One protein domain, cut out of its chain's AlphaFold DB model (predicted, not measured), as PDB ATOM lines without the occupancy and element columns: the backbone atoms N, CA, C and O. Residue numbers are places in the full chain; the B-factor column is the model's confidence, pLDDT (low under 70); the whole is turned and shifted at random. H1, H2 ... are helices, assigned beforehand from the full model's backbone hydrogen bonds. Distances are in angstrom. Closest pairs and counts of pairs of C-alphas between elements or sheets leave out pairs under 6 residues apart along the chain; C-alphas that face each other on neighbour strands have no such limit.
ATOM      1  N   ASN A   2     124.299 226.317 175.465       90.69
ATOM      2  CA  ASN A   2     123.481 225.576 176.430       90.69
ATOM      3  C   ASN A   2     122.586 224.579 175.675       90.69
ATOM      4  O   ASN A   2     121.486 224.921 175.250       90.69
ATOM      5  N   THR A   3     123.086 223.361 175.457       93.38
ATOM      6  CA  THR A   3     122.438 222.380 174.575       93.38
ATOM      7  C   THR A   3     121.085 221.903 175.099       93.38
ATOM      8  O   THR A   3     120.161 221.718 174.319       93.38
ATOM      9  N   GLN A   4     120.916 221.778 176.419       95.62
ATOM     10  CA  GLN A   4     119.615 221.433 176.998       95.62
ATOM     11  C   GLN A   4     118.571 222.509 176.690       95.62
ATOM     12  O   GLN A   4     117.466 222.198 176.258       95.62
ATOM     13  N   LYS A   5     118.938 223.777 176.880       96.00
ATOM     14  CA  LYS A   5     118.060 224.915 176.607       96.00
ATOM     15  C   LYS A   5     117.732 225.040 175.115       96.00
ATOM     16  O   LYS A   5     116.588 225.298 174.764       96.00
ATOM     17  N   ALA A   6     118.718 224.785 174.250       97.44
ATOM     18  CA  ALA A   6     118.533 224.729 172.801       97.44
ATOM     19  C   ALA A   6     117.502 223.667 172.404       97.44
ATOM     20  O   ALA A   6     116.578 223.951 171.645       97.44
ATOM     21  N   ILE A   7     117.652 222.459 172.956       98.25
ATOM     22  CA  ILE A   7     116.756 221.345 172.662       98.25
ATOM     23  C   ILE A   7     115.333 221.659 173.104       98.25
ATOM     24  O   ILE A   7     114.423 221.462 172.312       98.25
ATOM     25  N   LEU A   8     115.140 222.211 174.305       98.00
ATOM     26  CA  LEU A   8     113.808 222.564 174.805       98.00
ATOM     27  C   LEU A   8     113.096 223.592 173.915       98.00
ATOM     28  O   LEU A   8     111.925 223.406 173.590       98.00
ATOM     29  N   ALA A   9     113.802 224.644 173.486       98.31
ATOM     30  CA  ALA A   9     113.225 225.650 172.598       98.31
ATOM     31  C   ALA A   9     112.824 225.045 171.241       98.31
ATOM     32  O   ALA A   9     111.710 225.262 170.769       98.31
ATOM     33  N   ILE A  10     113.697 224.241 170.622       98.69
ATOM     34  CA  ILE A  10     113.411 223.625 169.317       98.69
ATOM     35  C   ILE A  10     112.341 222.529 169.439       98.69
ATOM     36  O   ILE A  10     111.487 222.422 168.557       98.69
ATOM     37  N   ASP A  11     112.325 221.753 170.527       98.50
ATOM     38  CA  ASP A  11     111.291 220.752 170.819       98.50
ATOM     39  C   ASP A  11     109.901 221.394 170.831       98.50
ATOM     40  O   ASP A  11     109.001 220.901 170.152       98.50
ATOM     41  N   ALA A  12     109.735 222.520 171.533       98.50
ATOM     42  CA  ALA A  12     108.456 223.221 171.608       98.50
ATOM     43  C   ALA A  12     107.944 223.630 170.218       98.50
ATOM     44  O   ALA A  12     106.804 223.327 169.854       98.50
ATOM     45  N   VAL A  13     108.794 224.260 169.399       98.31
ATOM     46  CA  VAL A  13     108.357 224.750 168.083       98.31
ATOM     47  C   VAL A  13     108.146 223.615 167.084       98.31
ATOM     48  O   VAL A  13     107.152 223.610 166.359       98.31
ATOM     49  N   THR A  14     109.032 222.623 167.046       98.38
ATOM     50  CA  THR A  14     108.895 221.488 166.116       98.38
ATOM     51  C   THR A  14     107.696 220.607 166.461       98.38
ATOM     52  O   THR A  14     106.966 220.213 165.552       98.38
ATOM     53  N   ALA A  15     107.408 220.382 167.747       98.38
ATOM     54  CA  ALA A  15     106.184 219.708 168.174       98.38
ATOM     55  C   ALA A  15     104.935 220.500 167.760       98.38
ATOM     56  O   ALA A  15     103.972 219.921 167.253       98.38
ATOM     57  N   ALA A  16     104.943 221.827 167.910       98.31
ATOM     58  CA  ALA A  16     103.838 222.679 167.476       98.31
ATOM     59  C   ALA A  16     103.626 222.634 165.948       98.31
ATOM     60  O   ALA A  16     102.481 222.624 165.484       98.31
ATOM     61  N   ILE A  17     104.706 222.543 165.165       97.94
ATOM     62  CA  ILE A  17     104.657 222.358 163.707       97.94
ATOM     63  C   ILE A  17     104.055 220.998 163.350       97.94
ATOM     64  O   ILE A  17     103.121 220.938 162.548       97.94
ATOM     65  N   VAL A  18     104.563 219.905 163.932       97.31
ATOM     66  CA  VAL A  18     104.082 218.547 163.622       97.31
ATOM     67  C   VAL A  18     102.600 218.397 163.965       97.31
ATOM     68  O   VAL A  18     101.844 217.827 163.178       97.31
ATOM     69  N   ASN A  19     102.172 218.965 165.092       97.12
ATOM     70  CA  ASN A  19     100.791 218.897 165.560       97.12
ATOM     71  C   ASN A  19      99.855 219.926 164.897       97.12
ATOM     72  O   ASN A  19      98.667 219.959 165.212       97.12
ATOM     73  N   GLY A  20     100.352 220.772 163.987       96.44
ATOM     74  CA  GLY A  20      99.539 221.778 163.292       96.44
ATOM     75  C   GLY A  20      98.990 222.886 164.202       96.44
ATOM     76  O   GLY A  20      97.983 223.519 163.873       96.44
ATOM     77  N   VAL A  21      99.640 223.116 165.348       97.62
ATOM     78  CA  VAL A  21      99.261 224.146 166.328       97.62
ATOM     79  C   VAL A  21      99.470 225.539 165.741       97.62
ATOM     80  O   VAL A  21      98.599 226.396 165.873       97.62
ATOM     81  N   ILE A  22     100.587 225.751 165.038       97.62
ATOM     82  CA  ILE A  22     100.918 227.028 164.396       97.62
ATOM     83  C   ILE A  22     100.109 227.158 163.099       97.62
ATOM     84  O   ILE A  22     100.557 226.818 162.004       97.62
ATOM     85  N   ASN A  23      98.869 227.613 163.246       96.94
ATOM     86  CA  ASN A  23      97.924 227.877 162.166       96.94
ATOM     87  C   ASN A  23      97.460 229.345 162.190       96.94
ATOM     88  O   ASN A  23      97.877 230.133 163.034       96.94
ATOM     89  N   THR A  24      96.576 229.735 161.271       96.94
ATOM     90  CA  THR A  24      96.107 231.128 161.177       96.94
ATOM     91  C   THR A  24      95.465 231.644 162.464       96.94
ATOM     92  O   THR A  24      95.691 232.796 162.810       96.94
ATOM     93  N   ALA A  25      94.712 230.817 163.195       97.50
ATOM     94  CA  ALA A  25      94.100 231.238 164.456       97.50
ATOM     95  C   ALA A  25      95.149 231.439 165.560       97.50
ATOM     96  O   ALA A  25      95.022 232.351 166.374       97.50
ATOM     97  N   PHE A  26      96.204 230.618 165.566       97.94
ATOM     98  CA  PHE A  26      97.349 230.819 166.451       97.94
ATOM     99  C   PHE A  26      98.046 232.150 166.154       97.94
ATOM    100  O   PHE A  26      98.253 232.938 167.069       97.94
ATOM    101  N   ILE A  27      98.353 232.427 164.882       97.44
ATOM    102  CA  ILE A  27      99.045 233.659 164.471       97.44
ATOM    103  C   ILE A  27      98.181 234.897 164.708       97.44
ATOM    104  O   ILE A  27      98.707 235.922 165.114       97.44
ATOM    105  N   ASP A  28      96.870 234.809 164.497       96.62
ATOM    106  CA  ASP A  28      95.935 235.883 164.834       96.62
ATOM    107  C   ASP A  28      95.976 236.211 166.331       96.62
ATOM    108  O   ASP A  28      96.250 237.346 166.716       96.62
ATOM    109  N   LYS A  29      95.808 235.192 167.184       96.19
ATOM    110  CA  LYS A  29      95.875 235.352 168.640       96.19
ATOM    111  C   LYS A  29      97.225 235.906 169.099       96.19
ATOM    112  O   LYS A  29      97.252 236.706 170.026       96.19
ATOM    113  N   LEU A  30      98.311 235.480 168.456       95.75
ATOM    114  CA  LEU A  30      99.679 235.893 168.762       95.75
ATOM    115  C   LEU A  30      99.878 237.409 168.682       95.75
ATOM    116  O   LEU A  30     100.608 237.969 169.486       95.75
ATOM    117  N   ILE A  31      99.265 238.052 167.687       95.94
ATOM    118  CA  ILE A  31      99.488 239.472 167.375       95.94
ATOM    119  C   ILE A  31      98.306 240.366 167.773       95.94
ATOM    120  O   ILE A  31      98.332 241.578 167.543       95.94
ATOM    121  N   TYR A  32      97.233 239.780 168.308       93.44
ATOM    122  CA  TYR A  32      96.009 240.497 168.632       93.44
ATOM    123  C   TYR A  32      96.234 241.477 169.789       93.44
ATOM    124  O   TYR A  32      96.501 241.073 170.915       93.44
ATOM    125  N   GLY A  33      96.066 242.772 169.514       92.62
ATOM    126  CA  GLY A  33      96.274 243.842 170.496       92.62
ATOM    127  C   GLY A  33      97.726 244.310 170.634       92.62
ATOM    128  O   GLY A  33      97.947 245.345 171.255       92.62
ATOM    129  N   GLU A  34      98.678 243.614 170.006       92.38
ATOM    130  CA  GLU A  34     100.112 243.942 170.050       92.38
ATOM    131  C   GLU A  34     100.539 244.918 168.942       92.38
ATOM    132  O   GLU A  34     101.548 245.611 169.055       92.38
ATOM    133  N   LEU A  35      99.774 244.979 167.848       93.56
ATOM    134  CA  LEU A  35     100.111 245.739 166.643       93.56
ATOM    135  C   LEU A  35      99.008 246.733 166.272       93.56
ATOM    136  O   LEU A  35      97.820 246.491 166.499       93.56
ATOM    137  N   ASP A  36      99.392 247.829 165.615       95.12
ATOM    138  CA  ASP A  36      98.419 248.674 164.925       95.12
ATOM    139  C   ASP A  36      97.746 247.925 163.756       95.12
ATOM    140  O   ASP A  36      98.182 246.862 163.314       95.12
ATOM    141  N   ASN A  37      96.653 248.486 163.236       94.31
ATOM    142  CA  ASN A  37      95.829 247.833 162.215       94.31
ATOM    143  C   ASN A  37      96.582 247.568 160.895       94.31
ATOM    144  O   ASN A  37      96.266 246.613 160.182       94.31
ATOM    145  N   GLU A  38      97.549 248.412 160.532       95.44
ATOM    146  CA  GLU A  38      98.317 248.241 159.298       95.44
ATOM    147  C   GLU A  38      99.323 247.098 159.452       95.44
ATOM    148  O   GLU A  38      99.335 246.170 158.634       95.44
ATOM    149  N   LEU A  39     100.094 247.111 160.540       94.94
ATOM    150  CA  LEU A  39     101.061 246.069 160.867       94.94
ATOM    151  C   LEU A  39     100.380 244.721 161.114       94.94
ATOM    152  O   LEU A  39     100.822 243.709 160.572       94.94
ATOM    153  N   TYR A  40      99.261 244.704 161.836       96.12
ATOM    154  CA  TYR A  40      98.454 243.505 162.059       96.12
ATOM    155  C   TYR A  40      98.054 242.843 160.729       96.12
ATOM    156  O   TYR A  40      98.323 241.659 160.497       96.12
ATOM    157  N   LYS A  41      97.494 243.618 159.788       96.25
ATOM    158  CA  LYS A  41      97.135 243.113 158.451       96.25
ATOM    159  C   LYS A  41      98.355 242.661 157.662       96.25
ATOM    160  O   LYS A  41      98.287 241.647 156.966       96.25
ATOM    161  N   HIS A  42      99.461 243.396 157.749       96.19
ATOM    162  CA  HIS A  42     100.700 243.033 157.073       96.19
ATOM    163  C   HIS A  42     101.210 241.661 157.535       96.19
ATOM    164  O   HIS A  42     101.548 240.824 156.695       96.19
ATOM    165  N   VAL A  43     101.217 241.396 158.844       96.88
ATOM    166  CA  VAL A  43     101.670 240.115 159.405       96.88
ATOM    167  C   VAL A  43     100.746 238.967 158.998       96.88
ATOM    168  O   VAL A  43     101.243 237.934 158.546       96.88
ATOM    169  N   LEU A  44      99.422 239.148 159.051       96.81
ATOM    170  CA  LEU A  44      98.476 238.119 158.593       96.81
ATOM    171  C   LEU A  44      98.615 237.819 157.098       96.81
ATOM    172  O   LEU A  44      98.619 236.653 156.696       96.81
ATOM    173  N   ASN A  45      98.784 238.848 156.266       97.19
ATOM    174  CA  ASN A  45      99.021 238.674 154.834       97.19
ATOM    175  C   ASN A  45     100.347 237.947 154.573       97.19
ATOM    176  O   ASN A  45     100.408 237.062 153.714       97.19
ATOM    177  N   LYS A  46     101.398 238.275 155.337       97.00
ATOM    178  CA  LYS A  46     102.680 237.569 155.283       97.00
ATOM    179  C   LYS A  46     102.489 236.095 155.634       97.00
ATOM    180  O   LYS A  46     102.877 235.258 154.824       97.00
ATOM    181  N   TRP A  47     101.834 235.768 156.749       97.94
ATOM    182  CA  TRP A  47     101.525 234.384 157.132       97.94
ATOM    183  C   TRP A  47     100.761 233.634 156.033       97.94
ATOM    184  O   TRP A  47     101.184 232.562 155.599       97.94
ATOM    185  N   ALA A  48      99.684 234.227 155.510       97.19
ATOM    186  CA  ALA A  48      98.890 233.627 154.442       97.19
ATOM    187  C   ALA A  48      99.731 233.335 153.185       97.19
ATOM    188  O   ALA A  48      99.584 232.275 152.573       97.19
ATOM    189  N   SER A  49     100.663 234.229 152.832       97.31
ATOM    190  CA  SER A  49     101.566 234.035 151.689       97.31
ATOM    191  C   SER A  49     102.510 232.836 151.848       97.31
ATOM    192  O   SER A  49     102.905 232.245 150.843       97.31
ATOM    193  N   LYS A  50     102.826 232.443 153.093       96.19
ATOM    194  CA  LYS A  50     103.717 231.313 153.403       96.19
ATOM    195  C   LYS A  50     103.028 229.955 153.333       96.19
ATOM    196  O   LYS A  50     103.701 228.933 153.376       96.19
ATOM    197  N   LYS A  51     101.695 229.917 153.209       94.69
ATOM    198  CA  LYS A  51     100.910 228.674 153.065       94.69
ATOM    199  C   LYS A  51     101.210 227.630 154.157       94.69
ATOM    200  O   LYS A  51     101.187 226.431 153.890       94.69
ATOM    201  N   GLY A  52     101.476 228.091 155.380       92.19
ATOM    202  CA  GLY A  52     101.794 227.236 156.527       92.19
ATOM    203  C   GLY A  52     103.277 226.893 156.702       92.19
ATOM    204  O   GLY A  52     103.594 226.154 157.629       92.19
ATOM    205  N   ASP A  53     104.180 227.419 155.865       96.25
ATOM    206  CA  ASP A  53     105.625 227.291 156.080       96.25
ATOM    207  C   ASP A  53     106.073 228.157 157.267       96.25
ATOM    208  O   ASP A  53     106.268 229.372 157.162       96.25
ATOM    209  N   VAL A  54     106.202 227.507 158.424       97.06
ATOM    210  CA  VAL A  54     106.584 228.158 159.682       97.06
ATOM    211  C   VAL A  54     108.036 228.629 159.655       97.06
ATOM    212  O   VAL A  54     108.330 229.678 160.226       97.06
ATOM    213  N   PHE A  55     108.938 227.905 158.980       97.19
ATOM    214  CA  PHE A  55     110.343 228.311 158.904       97.19
ATOM    215  C   PHE A  55     110.450 229.608 158.103       97.19
ATOM    216  O   PHE A  55     111.007 230.588 158.595       97.19
ATOM    217  N   ASP A  56     109.850 229.651 156.910       96.38
ATOM    218  CA  ASP A  56     109.862 230.836 156.051       96.38
ATOM    219  C   ASP A  56     109.174 232.034 156.733       96.38
ATOM    220  O   ASP A  56     109.680 233.160 156.700       96.38
ATOM    221  N   PHE A  57     108.050 231.806 157.421       97.69
ATOM    222  CA  PHE A  57     107.387 232.860 158.192       97.69
ATOM    223  C   PHE A  57     108.285 233.421 159.301       97.69
ATOM    224  O   PHE A  57     108.464 234.639 159.377       97.69
ATOM    225  N   TYR A  58     108.868 232.560 160.137       97.31
ATOM    226  CA  TYR A  58     109.696 232.971 161.273       97.31
ATOM    227  C   TYR A  58     110.970 233.694 160.820       97.31
ATOM    228  O   TYR A  58     111.302 234.760 161.343       97.31
ATOM    229  N   LEU A  59     111.665 233.165 159.807       96.25
ATOM    230  CA  LEU A  59     112.895 233.760 159.270       96.25
ATOM    231  C   LEU A  59     112.659 235.155 158.669       96.25
ATOM    232  O   LEU A  59     113.551 235.999 158.735       96.25
ATOM    233  N   ASN A  60     111.455 235.421 158.149       95.25
ATOM    234  CA  ASN A  60     111.067 236.704 157.547       95.25
ATOM    235  C   ASN A  60     110.203 237.594 158.460       95.25
ATOM    236  O   ASN A  60     109.612 238.582 157.998       95.25
ATOM    237  N   SER A  61     110.091 237.247 159.739       94.94
ATOM    238  CA  SER A  61     109.390 238.050 160.743       94.94
ATOM    239  C   SER A  61     110.346 238.993 161.470       94.94
ATOM    240  O   SER A  61     111.562 238.789 161.472       94.94
ATOM    241  N   ASN A  62     109.797 240.055 162.065       91.06
ATOM    242  CA  ASN A  62     110.569 240.895 162.978       91.06
ATOM    243  C   ASN A  62     110.845 240.126 164.283       91.06
ATOM    244  O   ASN A  62     110.294 239.047 164.516       91.06
ATOM    245  N   ASP A  63     111.728 240.660 165.115       90.62
ATOM    246  CA  ASP A  63     112.176 239.935 166.304       90.62
ATOM    247  C   ASP A  63     111.100 239.843 167.389       90.62
ATOM    248  O   ASP A  63     111.060 238.841 168.098       90.62
ATOM    249  N   ASP A  64     110.178 240.806 167.449       92.38
ATOM    250  CA  ASP A  64     109.039 240.763 168.372       92.38
ATOM    251  C   ASP A  64     108.111 239.589 168.043       92.38
ATOM    252  O   ASP A  64     107.815 238.776 168.911       92.38
ATOM    253  N   ILE A  65     107.748 239.397 166.769       95.50
ATOM    254  CA  ILE A  65     106.935 238.248 166.336       95.50
ATOM    255  C   ILE A  65     107.659 236.928 166.615       95.50
ATOM    256  O   ILE A  65     107.020 235.956 167.018       95.50
ATOM    257  N   LYS A  66     108.982 236.870 166.407       96.00
ATOM    258  CA  LYS A  66     109.775 235.676 166.739       96.00
ATOM    259  C   LYS A  66     109.701 235.373 168.232       96.00
ATOM    260  O   LYS A  66     109.446 234.229 168.592       96.00
ATOM    261  N   ARG A  67     109.892 236.387 169.083       96.00
ATOM    262  CA  ARG A  67     109.792 236.272 170.541       96.00
ATOM    263  C   ARG A  67     108.405 235.808 170.961       96.00
ATOM    264  O   ARG A  67     108.297 234.779 171.620       96.00
ATOM    265  N   TRP A  68     107.365 236.520 170.533       97.56
ATOM    266  CA  TRP A  68     105.987 236.198 170.881       97.56
ATOM    267  C   TRP A  68     105.645 234.770 170.481       97.56
ATOM    268  O   TRP A  68     104.978 234.076 171.238       97.56
ATOM    269  N   LEU A  69     106.099 234.302 169.308       98.19
ATOM    270  CA  LEU A  69     105.830 232.935 168.859       98.19
ATOM    271  C   LEU A  69     106.395 231.906 169.840       98.19
ATOM    272  O   LEU A  69     105.723 230.918 170.117       98.19
ATOM    273  N   LEU A  70     107.602 232.133 170.364       98.25
ATOM    274  CA  LEU A  70     108.208 231.257 171.365       98.25
ATOM    275  C   LEU A  70     107.459 231.331 172.701       98.25
ATOM    276  O   LEU A  70     107.108 230.296 173.260       98.25
ATOM    277  N   GLU A  71     107.144 232.536 173.173       97.50
ATOM    278  CA  GLU A  71     106.421 232.744 174.435       97.50
ATOM    279  C   GLU A  71     105.002 232.146 174.388       97.50
ATOM    280  O   GLU A  71     104.558 231.522 175.347       97.50
ATOM    281  N   ALA A  72     104.310 232.237 173.249       97.50
ATOM    282  CA  ALA A  72     103.000 231.618 173.027       97.50
ATOM    283  C   ALA A  72     103.043 230.080 172.949       97.50
ATOM    284  O   ALA A  72     101.991 229.437 172.969       97.50
ATOM    285  N   LEU A  73     104.240 229.497 172.840       97.94
ATOM    286  CA  LEU A  73     104.509 228.061 172.933       97.94
ATOM    287  C   LEU A  73     105.113 227.674 174.293       97.94
ATOM    288  O   LEU A  73     105.716 226.608 174.410       97.94
ATOM    289  N   ASP A  74     104.964 228.540 175.301       97.44
ATOM    290  CA  ASP A  74     105.464 228.361 176.668       97.44
ATOM    291  C   ASP A  74     106.997 228.201 176.758       97.44
ATOM    292  O   ASP A  74     107.529 227.612 177.702       97.44
ATOM    293  N   VAL A  75     107.736 228.745 175.783       98.00
ATOM    294  CA  VAL A  75     109.199 228.840 175.849       98.00
ATOM    295  C   VAL A  75     109.571 230.097 176.629       98.00
ATOM    296  O   VAL A  75     109.253 231.212 176.220       98.00
ATOM    297  N   GLU A  76     110.284 229.929 177.741       96.88
ATOM    298  CA  GLU A  76     110.877 231.048 178.476       96.88
ATOM    299  C   GLU A  76     111.999 231.670 177.636       96.88
ATOM    300  O   GLU A  76     112.993 231.003 177.348       96.88
ATOM    301  N   VAL A  77     111.830 232.932 177.231       96.88
ATOM    302  CA  VAL A  77     112.805 233.669 176.417       96.88
ATOM    303  C   VAL A  77     113.612 234.624 177.291       96.88
ATOM    304  O   VAL A  77     113.048 235.398 178.067       96.88
ATOM    305  N   GLU A  78     114.938 234.616 177.138       96.12
ATOM    306  CA  GLU A  78     115.821 235.562 177.826       96.12
ATOM    307  C   GLU A  78     115.408 237.023 177.570       96.12
ATOM    308  O   GLU A  78     114.943 237.361 176.477       96.12
ATOM    309  N   PRO A  79     115.619 237.932 178.539       94.94
ATOM    310  CA  PRO A  79     115.467 239.357 178.294       94.94
ATOM    311  C   PRO A  79     116.291 239.811 177.090       94.94
ATOM    312  O   PRO A  79     117.356 239.260 176.793       94.94
ATOM    313  N   ASP A  80     115.813 240.853 176.421       93.50
ATOM    314  CA  ASP A  80     116.572 241.442 175.330       93.50
ATOM    315  C   ASP A  80     117.932 241.946 175.813       93.50
ATOM    316  O   ASP A  80     118.039 242.694 176.784       93.50
ATOM    317  N   LYS A  81     118.985 241.541 175.098       94.19
ATOM    318  CA  LYS A  81     120.359 242.001 175.353       94.19
ATOM    319  C   LYS A  81     120.558 243.453 174.911       94.19
ATOM    320  O   LYS A  81     121.466 244.120 175.399       94.19
ATOM    321  N   TYR A  82     119.703 243.921 174.001       93.25
ATOM    322  CA  TYR A  82     119.694 245.266 173.440       93.25
ATOM    323  C   TYR A  82     118.264 245.817 173.388       93.25
ATOM    324  O   TYR A  82     117.366 245.101 172.927       93.25
ATOM    325  N   PRO A  83     118.057 247.072 173.824       87.38
ATOM    326  CA  PRO A  83     116.731 247.622 174.105       87.38
ATOM    327  C   PRO A  83     115.866 247.859 172.865       87.38
ATOM    328  O   PRO A  83     114.647 247.912 172.985       87.38
ATOM    329  N   ASP A  84     116.472 248.025 171.690       89.44
ATOM    330  CA  ASP A  84     115.761 248.421 170.476       89.44
ATOM    331  C   ASP A  84     116.491 247.957 169.206       89.44
ATOM    332  O   ASP A  84     117.597 247.414 169.242       89.44
ATOM    333  N   TYR A  85     115.851 248.158 168.058       87.06
ATOM    334  CA  TYR A  85     116.406 247.791 166.759       87.06
ATOM    335  C   TYR A  85     117.709 248.541 166.434       87.06
ATOM    336  O   TYR A  85     118.680 247.921 166.001       87.06
ATOM    337  N   ASP A  86     117.768 249.852 166.678       92.50
ATOM    338  CA  ASP A  86     118.919 250.683 166.302       92.50
ATOM    339  C   ASP A  86     120.184 250.290 167.075       92.50
ATOM    340  O   ASP A  86     121.284 250.228 166.517       92.50
ATOM    341  N   SER A  87     120.035 249.945 168.351       93.81
ATOM    342  CA  SER A  87     121.114 249.442 169.196       93.81
ATOM    343  C   SER A  87     121.582 248.049 168.764       93.81
ATOM    344  O   SER A  87     122.789 247.807 168.724       93.81
ATOM    345  N   ARG A  88     120.673 247.160 168.333       92.75
ATOM    346  CA  ARG A  88     121.025 245.852 167.738       92.75
ATOM    347  C   ARG A  88     121.805 246.012 166.434       92.75
ATOM    348  O   ARG A  88     122.820 245.345 166.240       92.75
ATOM    349  N   ILE A  89     121.370 246.916 165.553       91.12
ATOM    350  CA  ILE A  89     122.065 247.216 164.294       91.12
ATOM    351  C   ILE A  89     123.445 247.819 164.561       91.12
ATOM    352  O   ILE A  89     124.422 247.405 163.938       91.12
ATOM    353  N   THR A  90     123.546 248.741 165.518       94.62
ATOM    354  CA  THR A  90     124.828 249.325 165.937       94.62
ATOM    355  C   THR A  90     125.785 248.245 166.442       94.62
ATOM    356  O   THR A  90     126.926 248.173 165.986       94.62
ATOM    357  N   ALA A  91     125.317 247.349 167.312       94.25
ATOM    358  CA  ALA A  91     126.107 246.225 167.811       94.25
ATOM    359  C   ALA A  91     126.605 245.307 166.683       94.25
ATOM    360  O   ALA A  91     127.765 244.897 166.665       94.25
ATOM    361  N   GLN A  92     125.749 245.012 165.705       92.88
ATOM    362  CA  GLN A  92     126.119 244.146 164.592       92.88
ATOM    363  C   GLN A  92     127.123 244.811 163.641       92.88
ATOM    364  O   GLN A  92     128.138 244.213 163.291       92.88
ATOM    365  N   ILE A  93     126.843 246.039 163.199       93.25
ATOM    366  CA  ILE A  93     127.595 246.699 162.121       93.25
ATOM    367  C   ILE A  93     128.832 247.420 162.656       93.25
ATOM    368  O   ILE A  93     129.897 247.348 162.044       93.25
ATOM    369  N   CYS A  94     128.702 248.137 163.772       92.75
ATOM    370  CA  CYS A  94     129.768 248.987 164.299       92.75
ATOM    371  C   CYS A  94     130.673 248.245 165.286       92.75
ATOM    372  O   CYS A  94     131.872 248.514 165.320       92.75
ATOM    373  N   GLU A  95     130.123 247.315 166.071       93.25
ATOM    374  CA  GLU A  95     130.889 246.553 167.071       93.25
ATOM    375  C   GLU A  95     131.293 245.155 166.577       93.25
ATOM    376  O   GLU A  95     132.095 244.488 167.227       93.25
ATOM    377  N   GLY A  96     130.769 244.710 165.428       92.81
ATOM    378  CA  GLY A  96     131.084 243.405 164.844       92.81
ATOM    379  C   GLY A  96     130.550 242.220 165.651       92.81
ATOM    380  O   GLY A  96     131.092 241.119 165.544       92.81
ATOM    381  N   LYS A  97     129.519 242.433 166.479       95.00
ATOM    382  CA  LYS A  97     128.942 241.379 167.315       95.00
ATOM    383  C   LYS A  97     128.130 240.393 166.498       95.00
ATOM    384  O   LYS A  97     127.389 240.760 165.583       95.00
ATOM    385  N   ASN A  98     128.227 239.124 166.879       91.56
ATOM    386  CA  ASN A  98     127.423 238.077 166.274       91.56
ATOM    387  C   ASN A  98     125.991 238.117 166.804       91.56
ATOM    388  O   ASN A  98     125.712 238.611 167.897       91.56
ATOM    389  N   ARG A  99     125.065 237.514 166.056       90.38
ATOM    390  CA  ARG A  99     123.648 237.452 166.437       90.38
ATOM    391  C   ARG A  99     123.428 236.849 167.833       90.38
ATOM    392  O   ARG A  99     122.616 237.365 168.593       90.38
ATOM    393  N   SER A 100     124.199 235.833 168.218       90.94
ATOM    394  CA  SER A 100     124.126 235.207 169.550       90.94
ATOM    395  C   SER A 100     124.493 236.143 170.710       90.94
ATOM    396  O   SER A 100     124.106 235.892 171.853       90.94
ATOM    397  N   GLU A 101     125.196 237.241 170.439       93.19
ATOM    398  CA  GLU A 101     125.533 238.288 171.410       93.19
ATOM    399  C   GLU A 101     124.476 239.402 171.450       93.19
ATOM    400  O   GLU A 101     124.455 240.192 172.390       93.19
ATOM    401  N   ILE A 102     123.593 239.453 170.449       94.25
ATOM    402  CA  ILE A 102     122.615 240.527 170.236       94.25
ATOM    403  C   ILE A 102     121.200 240.085 170.623       94.25
ATOM    404  O   ILE A 102     120.454 240.857 171.220       94.25
ATOM    405  N   TYR A 103     120.835 238.842 170.314       93.94
ATOM    406  CA  TYR A 103     119.486 238.316 170.511       93.94
ATOM    407  C   TYR A 103     119.402 237.376 171.723       93.94
ATOM    408  O   TYR A 103     120.403 236.727 172.062       93.94
ATOM    409  N   PRO A 104     118.225 237.266 172.372       95.56
ATOM    410  CA  PRO A 104     117.943 236.213 173.348       95.56
ATOM    411  C   PRO A 104     118.319 234.827 172.822       95.56
ATOM    412  O   PRO A 104     118.103 234.524 171.642       95.56
ATOM    413  N   PHE A 105     118.879 233.979 173.685       96.12
ATOM    414  CA  PHE A 105     119.405 232.672 173.286       96.12
ATOM    415  C   PHE A 105     118.395 231.807 172.509       96.12
ATOM    416  O   PHE A 105     118.752 231.211 171.496       96.12
ATOM    417  N   GLU A 106     117.138 231.758 172.947       97.50
ATOM    418  CA  GLU A 106     116.069 230.929 172.379       97.50
ATOM    419  C   GLU A 106     115.664 231.416 170.987       97.50
ATOM    420  O   GLU A 106     115.523 230.622 170.058       97.50
ATOM    421  N   THR A 107     115.544 232.736 170.822       96.38
ATOM    422  CA  THR A 107     115.216 233.324 169.518       96.38
ATOM    423  C   THR A 107     116.296 233.029 168.485       96.38
ATOM    424  O   THR A 107     115.970 232.687 167.344       96.38
ATOM    425  N   GLU A 108     117.571 233.097 168.886       95.62
ATOM    426  CA  GLU A 108     118.693 232.844 167.989       95.62
ATOM    427  C   GLU A 108     118.870 231.356 167.691       95.62
ATOM    428  O   GLU A 108     119.074 231.004 166.535       95.62
ATOM    429  N   ILE A 109     118.743 230.465 168.677       96.88
ATOM    430  CA  ILE A 109     118.940 229.033 168.424       96.88
ATOM    431  C   ILE A 109     117.843 228.450 167.525       96.88
ATOM    432  O   ILE A 109     118.140 227.662 166.624       96.88
ATOM    433  N   VAL A 110     116.591 228.895 167.696       97.94
ATOM    434  CA  VAL A 110     115.488 228.542 166.790       97.94
ATOM    435  C   VAL A 110     115.723 229.151 165.408       97.94
ATOM    436  O   VAL A 110     115.540 228.464 164.404       97.94
ATOM    437  N   HIS A 111     116.203 230.398 165.335       96.88
ATOM    438  CA  HIS A 111     116.572 231.026 164.064       96.88
ATOM    439  C   HIS A 111     117.655 230.231 163.327       96.88
ATOM    440  O   HIS A 111     117.481 229.929 162.148       96.88
ATOM    441  N   SER A 112     118.739 229.848 164.006       96.12
ATOM    442  CA  SER A 112     119.821 229.057 163.414       96.12
ATOM    443  C   SER A 112     119.320 227.695 162.928       96.12
ATOM    444  O   SER A 112     119.659 227.287 161.820       96.12
ATOM    445  N   PHE A 113     118.479 227.006 163.708       97.56
ATOM    446  CA  PHE A 113     117.889 225.723 163.310       97.56
ATOM    447  C   PHE A 113     116.989 225.853 162.081       97.56
ATOM    448  O   PHE A 113     117.126 225.081 161.132       97.56
ATOM    449  N   PHE A 114     116.117 226.860 162.051       97.06
ATOM    450  CA  PHE A 114     115.239 227.092 160.905       97.06
ATOM    451  C   PHE A 114     116.026 227.479 159.666       97.06
ATOM    452  O   PHE A 114     115.764 226.941 158.597       97.06
ATOM    453  N   LEU A 115     117.025 228.351 159.802       95.69
ATOM    454  CA  LEU A 115     117.890 228.742 158.696       95.69
ATOM    455  C   LEU A 115     118.673 227.541 158.153       95.69
ATOM    456  O   LEU A 115     118.784 227.373 156.939       95.69
ATOM    457  N   PHE A 116     119.183 226.683 159.039       96.19
ATOM    458  CA  PHE A 116     119.866 225.459 158.645       96.19
ATOM    459  C   PHE A 116     118.924 224.530 157.876       96.19
ATOM    460  O   PHE A 116     119.242 224.147 156.752       96.19
ATOM    461  N   GLY A 117     117.744 224.233 158.424       95.62
ATOM    462  CA  GLY A 117     116.786 223.335 157.783       95.62
ATOM    463  C   GLY A 117     116.147 223.899 156.509       95.62
ATOM    464  O   GLY A 117     115.779 223.145 155.611       95.62
ATOM    465  N   TYR A 118     116.060 225.224 156.392       92.88
ATOM    466  CA  TYR A 118     115.606 225.901 155.179       92.88
ATOM    467  C   TYR A 118     116.623 225.777 154.033       92.88
ATOM    468  O   TYR A 118     116.241 225.648 152.874       92.88
ATOM    469  N   ASN A 119     117.920 225.775 154.354       93.56
ATOM    470  CA  ASN A 119     118.997 225.736 153.361       93.56
ATOM    471  C   ASN A 119     119.517 224.326 153.048       93.56
ATOM    472  O   ASN A 119     120.257 224.155 152.079       93.56
ATOM    473  N   HIS A 120     119.149 223.319 153.842       95.56
ATOM    474  CA  HIS A 120     119.708 221.977 153.726       95.56
ATOM    475  C   HIS A 120     118.632 220.897 153.665       95.56
ATOM    476  O   HIS A 120     117.627 220.930 154.371       95.56
ATOM    477  N   SER A 121     118.883 219.876 152.846       96.38
ATOM    478  CA  SER A 121     118.125 218.623 152.889       96.38
ATOM    479  C   SER A 121     118.505 217.783 154.111       96.38
ATOM    480  O   SER A 121     119.624 217.897 154.612       96.38
ATOM    481  N   LEU A 122     117.642 216.846 154.508       97.25
ATOM    482  CA  LEU A 122     117.936 215.887 155.582       97.25
ATOM    483  C   LEU A 122     119.105 214.941 155.253       97.25
ATOM    484  O   LEU A 122     119.603 214.264 156.149       97.25
ATOM    485  N   ASP A 123     119.596 214.907 154.006       96.31
ATOM    486  CA  ASP A 123     120.829 214.183 153.661       96.31
ATOM    487  C   ASP A 123     122.052 214.685 154.452       96.31
ATOM    488  O   ASP A 123     122.994 213.914 154.646       96.31
ATOM    489  N   GLU A 124     122.037 215.927 154.955       96.19
ATOM    490  CA  GLU A 124     123.096 216.445 155.835       96.19
ATOM    491  C   GLU A 124     123.261 215.610 157.113       96.19
ATOM    492  O   GLU A 124     124.372 215.471 157.621       96.19
ATOM    493  N   LEU A 125     122.201 214.945 157.582       97.12
ATOM    494  CA  LEU A 125     122.259 214.086 158.767       97.12
ATOM    495  C   LEU A 125     123.217 212.900 158.604       97.12
ATOM    496  O   LEU A 125     123.737 212.407 159.600       97.12
ATOM    497  N   LYS A 126     123.542 212.494 157.368       96.81
ATOM    498  CA  LYS A 126     124.574 211.474 157.095       96.81
ATOM    499  C   LYS A 126     125.966 211.902 157.559       96.81
ATOM    500  O   LYS A 126     126.796 211.043 157.840       96.81
ATOM    501  N   LYS A 127     126.229 213.213 157.605       96.31
ATOM    502  CA  LYS A 127     127.482 213.793 158.111       96.31
ATOM    503  C   LYS A 127     127.442 214.012 159.626       96.31
ATOM    504  O   LYS A 127     128.500 214.075 160.239       96.31
ATOM    505  N   VAL A 128     126.243 214.116 160.205       95.81
ATOM    506  CA  VAL A 128     126.025 214.287 161.649       95.81
ATOM    507  C   VAL A 128     126.222 212.962 162.381       95.81
ATOM    508  O   VAL A 128     127.103 212.853 163.229       95.81
ATOM    509  N   SER A 129     125.423 211.946 162.048       95.38
ATOM    510  CA  SER A 129     125.548 210.605 162.621       95.38
ATOM    511  C   SER A 129     124.783 209.559 161.790       95.38
ATOM    512  O   SER A 129     123.743 209.861 161.193       95.38
ATOM    513  N   PRO A 130     125.238 208.289 161.769       95.50
ATOM    514  CA  PRO A 130     124.470 207.205 161.158       95.50
ATOM    515  C   PRO A 130     123.072 207.028 161.773       95.50
ATOM    516  O   PRO A 130     122.121 206.763 161.042       95.50
ATOM    517  N   SER A 131     122.928 207.216 163.091       97.31
ATOM    518  CA  SER A 131     121.651 207.116 163.819       97.31
ATOM    519  C   SER A 131     120.656 208.219 163.447       97.31
ATOM    520  O   SER A 131     119.466 207.939 163.276       97.31
ATOM    521  N   ALA A 132     121.125 209.448 163.219       96.75
ATOM    522  CA  ALA A 132     120.268 210.538 162.768       96.75
ATOM    523  C   ALA A 132     119.691 210.248 161.374       96.75
ATOM    524  O   ALA A 132     118.491 210.402 161.148       96.75
ATOM    525  N   TRP A 133     120.517 209.754 160.443       97.25
ATOM    526  CA  TRP A 133     120.024 209.331 159.129       97.25
ATOM    527  C   TRP A 133     119.096 208.107 159.207       97.25
ATOM    528  O   TRP A 133     118.110 208.018 158.466       97.25
ATOM    529  N   GLN A 134     119.370 207.175 160.123       97.50
ATOM    530  CA  GLN A 134     118.497 206.028 160.352       97.50
ATOM    531  C   GLN A 134     117.100 206.475 160.803       97.50
ATOM    532  O   GLN A 134     116.113 205.960 160.293       97.50
ATOM    533  N   THR A 135     117.002 207.513 161.644       97.75
ATOM    534  CA  THR A 135     115.715 208.102 162.060       97.75
ATOM    535  C   THR A 135     114.883 208.570 160.862       97.75
ATOM    536  O   THR A 135     113.680 208.315 160.816       97.75
ATOM    537  N   VAL A 136     115.505 209.212 159.867       97.00
ATOM    538  CA  VAL A 136     114.828 209.628 158.622       97.00
ATOM    539  C   VAL A 136     114.315 208.414 157.850       97.00
ATOM    540  O   VAL A 136     113.157 208.393 157.427       97.00
ATOM    541  N   SER A 137     115.168 207.399 157.709       96.12
ATOM    542  CA  SER A 137     114.881 206.185 156.938       96.12
ATOM    543  C   SER A 137     113.759 205.355 157.571       96.12
ATOM    544  O   SER A 137     112.796 205.010 156.891       96.12
ATOM    545  N   ASP A 138     113.834 205.097 158.877       97.31
ATOM    546  CA  ASP A 138     112.877 204.258 159.612       97.31
ATOM    547  C   ASP A 138     111.480 204.880 159.685       97.31
ATOM    548  O   ASP A 138     110.475 204.172 159.754       97.31
ATOM    549  N   ASN A 139     111.405 206.210 159.645       96.56
ATOM    550  CA  ASN A 139     110.149 206.946 159.747       96.56
ATOM    551  C   ASN A 139     109.599 207.408 158.392       96.56
ATOM    552  O   ASN A 139     108.599 208.123 158.366       96.56
ATOM    553  N   ASN A 140     110.218 206.997 157.277       95.88
ATOM    554  CA  ASN A 140     109.842 207.400 155.918       95.88
ATOM    555  C   ASN A 140     109.698 208.926 155.766       95.88
ATOM    556  O   ASN A 140     108.774 209.411 155.109       95.88
ATOM    557  N   ILE A 141     110.590 209.687 156.405       96.56
ATOM    558  CA  ILE A 141     110.591 211.146 156.296       96.56
ATOM    559  C   ILE A 141     111.183 211.507 154.936       96.56
ATOM    560  O   ILE A 141     112.248 211.017 154.557       96.56
ATOM    561  N   ASP A 142     110.488 212.363 154.189       95.44
ATOM    562  CA  ASP A 142     110.990 212.831 152.903       95.44
ATOM    563  C   ASP A 142     112.304 213.604 153.109       95.44
ATOM    564  O   ASP A 142     112.383 214.528 153.914       95.44
ATOM    565  N   ARG A 143     113.345 213.213 152.366       92.88
ATOM    566  CA  ARG A 143     114.700 213.775 152.450       92.88
ATOM    567  C   ARG A 143     114.788 215.262 152.095       92.88
ATOM    568  O   ARG A 143     115.763 215.907 152.484       92.88
ATOM    569  N   TYR A 144     113.843 215.807 151.327       89.19
ATOM    570  CA  TYR A 144     113.873 217.209 150.917       89.19
ATOM    571  C   TYR A 144     113.716 218.129 152.133       89.19
ATOM    572  O   TYR A 144     112.848 217.931 152.979       89.19
ATOM    573  N   GLY A 145     114.578 219.141 152.226       77.75
ATOM    574  CA  GLY A 145     114.569 220.094 153.333       77.75
ATOM    575  C   GLY A 145     113.355 221.006 153.250       77.75
ATOM    576  O   GLY A 145     113.227 221.785 152.311       77.75
ATOM    577  N   ASN A 146     112.448 220.894 154.215       89.00
ATOM    578  CA  ASN A 146     111.403 221.879 154.468       89.00
ATOM    579  C   ASN A 146     111.056 221.877 155.961       89.00
ATOM    580  O   ASN A 146     111.470 220.981 156.707       89.00
ATOM    581  N   TYR A 147     110.266 222.865 156.380       94.44
ATOM    582  CA  TYR A 147     109.870 223.051 157.775       94.44
ATOM    583  C   TYR A 147     109.264 221.790 158.413       94.44
ATOM    584  O   TYR A 147     109.536 221.484 159.574       94.44
ATOM    585  N   LYS A 148     108.472 221.023 157.657       95.62
ATOM    586  CA  LYS A 148     107.772 219.841 158.158       95.62
ATOM    587  C   LYS A 148     108.716 218.655 158.326       95.62
ATOM    588  O   LYS A 148     108.708 218.040 159.386       95.62
ATOM    589  N   ASN A 149     109.544 218.367 157.327       97.12
ATOM    590  CA  ASN A 149     110.449 217.218 157.348       97.12
ATOM    591  C   ASN A 149     111.525 217.375 158.436       97.12
ATOM    592  O   ASN A 149     111.773 216.442 159.197       97.12
ATOM    593  N   TRP A 150     112.093 218.578 158.584       98.19
ATOM    594  CA  TRP A 150     113.026 218.880 159.675       98.19
ATOM    595  C   TRP A 150     112.370 218.784 161.054       98.19
ATOM    596  O   TRP A 150     112.971 218.227 161.972       98.19
ATOM    597  N   SER A 151     111.125 219.248 161.195       98.19
ATOM    598  CA  SER A 151     110.379 219.120 162.455       98.19
ATOM    599  C   SER A 151     110.029 217.665 162.780       98.19
ATOM    600  O   SER A 151     110.155 217.243 163.926       98.19
ATOM    601  N   GLN A 152     109.650 216.869 161.775       97.94
ATOM    602  CA  GLN A 152     109.367 215.441 161.935       97.94
ATOM    603  C   GLN A 152     110.606 214.650 162.345       97.94
ATOM    604  O   GLN A 152     110.495 213.759 163.192       97.94
ATOM    605  N   PHE A 153     111.763 214.958 161.751       98.12
ATOM    606  CA  PHE A 153     113.033 214.374 162.164       98.12
ATOM    607  C   PHE A 153     113.323 214.741 163.617       98.12
ATOM    608  O   PHE A 153     113.536 213.849 164.432       98.12
ATOM    609  N   TRP A 154     113.272 216.034 163.948       98.50
ATOM    610  CA  TRP A 154     113.617 216.516 165.279       98.50
ATOM    611  C   TRP A 154     112.752 215.877 166.371       98.50
ATOM    612  O   TRP A 154     113.276 215.406 167.373       98.50
ATOM    613  N   GLU A 155     111.441 215.775 166.165       97.50
ATOM    614  CA  GLU A 155     110.519 215.138 167.116       97.50
ATOM    615  C   GLU A 155     110.892 213.675 167.431       97.50
ATOM    616  O   GLU A 155     110.702 213.211 168.555       97.50
ATOM    617  N   ARG A 156     111.442 212.948 166.451       97.31
ATOM    618  CA  ARG A 156     111.752 211.509 166.545       97.31
ATOM    619  C   ARG A 156     113.208 211.215 166.883       97.31
ATOM    620  O   ARG A 156     113.520 210.097 167.285       97.31
ATOM    621  N   ALA A 157     114.089 212.188 166.683       97.88
ATOM    622  CA  ALA A 157     115.512 212.040 166.913       97.88
ATOM    623  C   ALA A 157     115.805 211.788 168.394       97.88
ATOM    624  O   ALA A 157     115.185 212.373 169.292       97.88
ATOM    625  N   SER A 158     116.802 210.942 168.647       97.94
ATOM    626  CA  SER A 158     117.325 210.752 169.993       97.94
ATOM    627  C   SER A 158     117.908 212.064 170.530       97.94
ATOM    628  O   SER A 158     118.306 212.953 169.772       97.94
ATOM    629  N   ARG A 159     117.999 212.189 171.858       97.38
ATOM    630  CA  ARG A 159     118.668 213.344 172.467       97.38
ATOM    631  C   ARG A 159     120.111 213.479 171.972       97.38
ATOM    632  O   ARG A 159     120.530 214.586 171.667       97.38
ATOM    633  N   GLU A 160     120.833 212.370 171.841       97.75
ATOM    634  CA  GLU A 160     122.211 212.357 171.341       97.75
ATOM    635  C   GLU A 160     122.305 212.899 169.905       97.75
ATOM    636  O   GLU A 160     123.126 213.772 169.633       97.75
ATOM    637  N   ASP A 161     121.410 212.482 169.004       98.06
ATOM    638  CA  ASP A 161     121.391 212.981 167.621       98.06
ATOM    639  C   ASP A 161     121.053 214.477 167.542       98.06
ATOM    640  O   ASP A 161     121.625 215.197 166.721       98.06
ATOM    641  N   LYS A 162     120.165 214.971 168.416       98.31
ATOM    642  CA  LYS A 162     119.881 216.411 168.545       98.31
ATOM    643  C   LYS A 162     121.121 217.179 168.993       98.31
ATOM    644  O   LYS A 162     121.448 218.209 168.409       98.31
ATOM    645  N   GLU A 163     121.828 216.682 170.007       97.50
ATOM    646  CA  GLU A 163     123.060 217.299 170.509       97.50
ATOM    647  C   GLU A 163     124.155 217.321 169.426       97.50
ATOM    648  O   GLU A 163     124.803 218.352 169.228       97.50
ATOM    649  N   LEU A 164     124.318 216.228 168.671       97.44
ATOM    650  CA  LEU A 164     125.254 216.143 167.548       97.44
ATOM    651  C   LEU A 164     124.897 217.111 166.416       97.44
ATOM    652  O   LEU A 164     125.787 217.800 165.918       97.44
ATOM    653  N   LEU A 165     123.619 217.216 166.038       97.69
ATOM    654  CA  LEU A 165     123.175 218.164 165.013       97.69
ATOM    655  C   LEU A 165     123.428 219.611 165.445       97.69
ATOM    656  O   LEU A 165     123.961 220.400 164.668       97.69
ATOM    657  N   LEU A 166     123.104 219.960 166.692       97.12
ATOM    658  CA  LEU A 166     123.361 221.306 167.200       97.12
ATOM    659  C   LEU A 166     124.860 221.624 167.214       97.12
ATOM    660  O   LEU A 166     125.248 222.742 166.888       97.12
ATOM    661  N   ASN A 167     125.719 220.663 167.554       94.94
ATOM    662  CA  ASN A 167     127.165 220.857 167.465       94.94
ATOM    663  C   ASN A 167     127.632 221.013 166.014       94.94
ATOM    664  O   ASN A 167     128.475 221.863 165.752       94.94
ATOM    665  N   TYR A 168     127.074 220.236 165.082       95.50
ATOM    666  CA  TYR A 168     127.381 220.322 163.653       95.50
ATOM    667  C   TYR A 168     127.024 221.691 163.057       95.50
ATOM    668  O   TYR A 168     127.809 222.252 162.307       95.50
ATOM    669  N   MET A 169     125.880 222.265 163.437       94.06
ATOM    670  CA  MET A 169     125.441 223.586 162.968       94.06
ATOM    671  C   MET A 169     126.299 224.755 163.475       94.06
ATOM    672  O   MET A 169     126.225 225.844 162.912       94.06
TER     673      MET A 169
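What this domain is: This is residues 2 to 169 of the 171 residues of an uncharacterized protein of Bacteroides uniformis (UniProt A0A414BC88). The longest helix, H1, crosses the hub helix H8 at the core of this helical body, with H9 to H12 gathered towards one end of the longest axis and the hairpin of H9 and H10 farthest out there. Towards the other end the hairpin of H2 and H3 and the pair H6 and H7 form two separate corners, while H4 and H5 pack on H8. The printed part has 168 residues with twelve named helices, H1 to H12 in order along the chain, and no named strand; its class is all helix. It is compact, with a radius of gyration of the C-alphas of 16.4 A and spans of 47 by 38 by 25 A.

Where its parts are: H1, residues 3 to 18, is 21.7 A long and begins at C-alpha 3 (122.438, 222.380, 174.575). H8, residues 105 to 119, is 21.1 A long and begins at C-alpha 105 (119.405, 232.672, 173.286). H2 holds residues 24 to 31, H3 37 to 49 with 18.3 A, H4 54 to 59, H5 63 to 71, H6 85 to 93 and H7 99 to 102. H9 holds residues 122 to 128, H10 130 to 138, H11 147 to 156 with 14.6 A, and H12 159 to 169 with 15.5 A, ending at C-alpha 169 (125.441, 223.586, 162.968).

How they stand to each other: H1 touches H8 with residues 5 to 10 alone, at a steep tilt of 57 degrees; the closest C-alphas, of Ile 10 and Val 110, are 5.9 A apart. With residues 11 to 18 alone it touches H11, closest at the C-alphas of Thr 14 and Ser 151, 4.6 A. H8 is the hub, touching five helices; among them is H4, closest at the C-alphas of Phe 55 and Phe 114, 5.4 A. H5 touches H8 about perpendicular, at 77 degrees, closest at the C-alphas of Arg 67 and Thr 107, 6.3 A. H2 and H3 form a hairpin at a shallow tilt of 34 degrees, only just short of steep, closest at the C-alphas of Ile 31 and Tyr 40, 6.8 A. H6 touches H7, closest at the C-alphas of Arg 88 and Ile 102, 6.1 A, and H3 and H6 are apart. H9 and H10 form a hairpin at 26 degrees, closest at the C-alphas of Leu 125 and Trp 133, 5.3 A. H12 touches H9, closest at the C-alphas of Val 128 and Leu 165, 5.9 A. Every O i to N i+4 pair is within hydrogen-bond range in H1 to H6, H8 and H10 to H12; H9 has 1 of 3, beside 4 of 4 O i to N i+3 pairs, and H7 is too short for an i+4 pair.

The domain as a whole: The C-alphas farthest apart, of Asn 37 and Pro 130, are 49.7 A apart. The printed part has no cut. The link from H5 to H6, residues 72 to 84, is long. Mean pLDDT of the printed part is 95.7, and no printed residue is under 70.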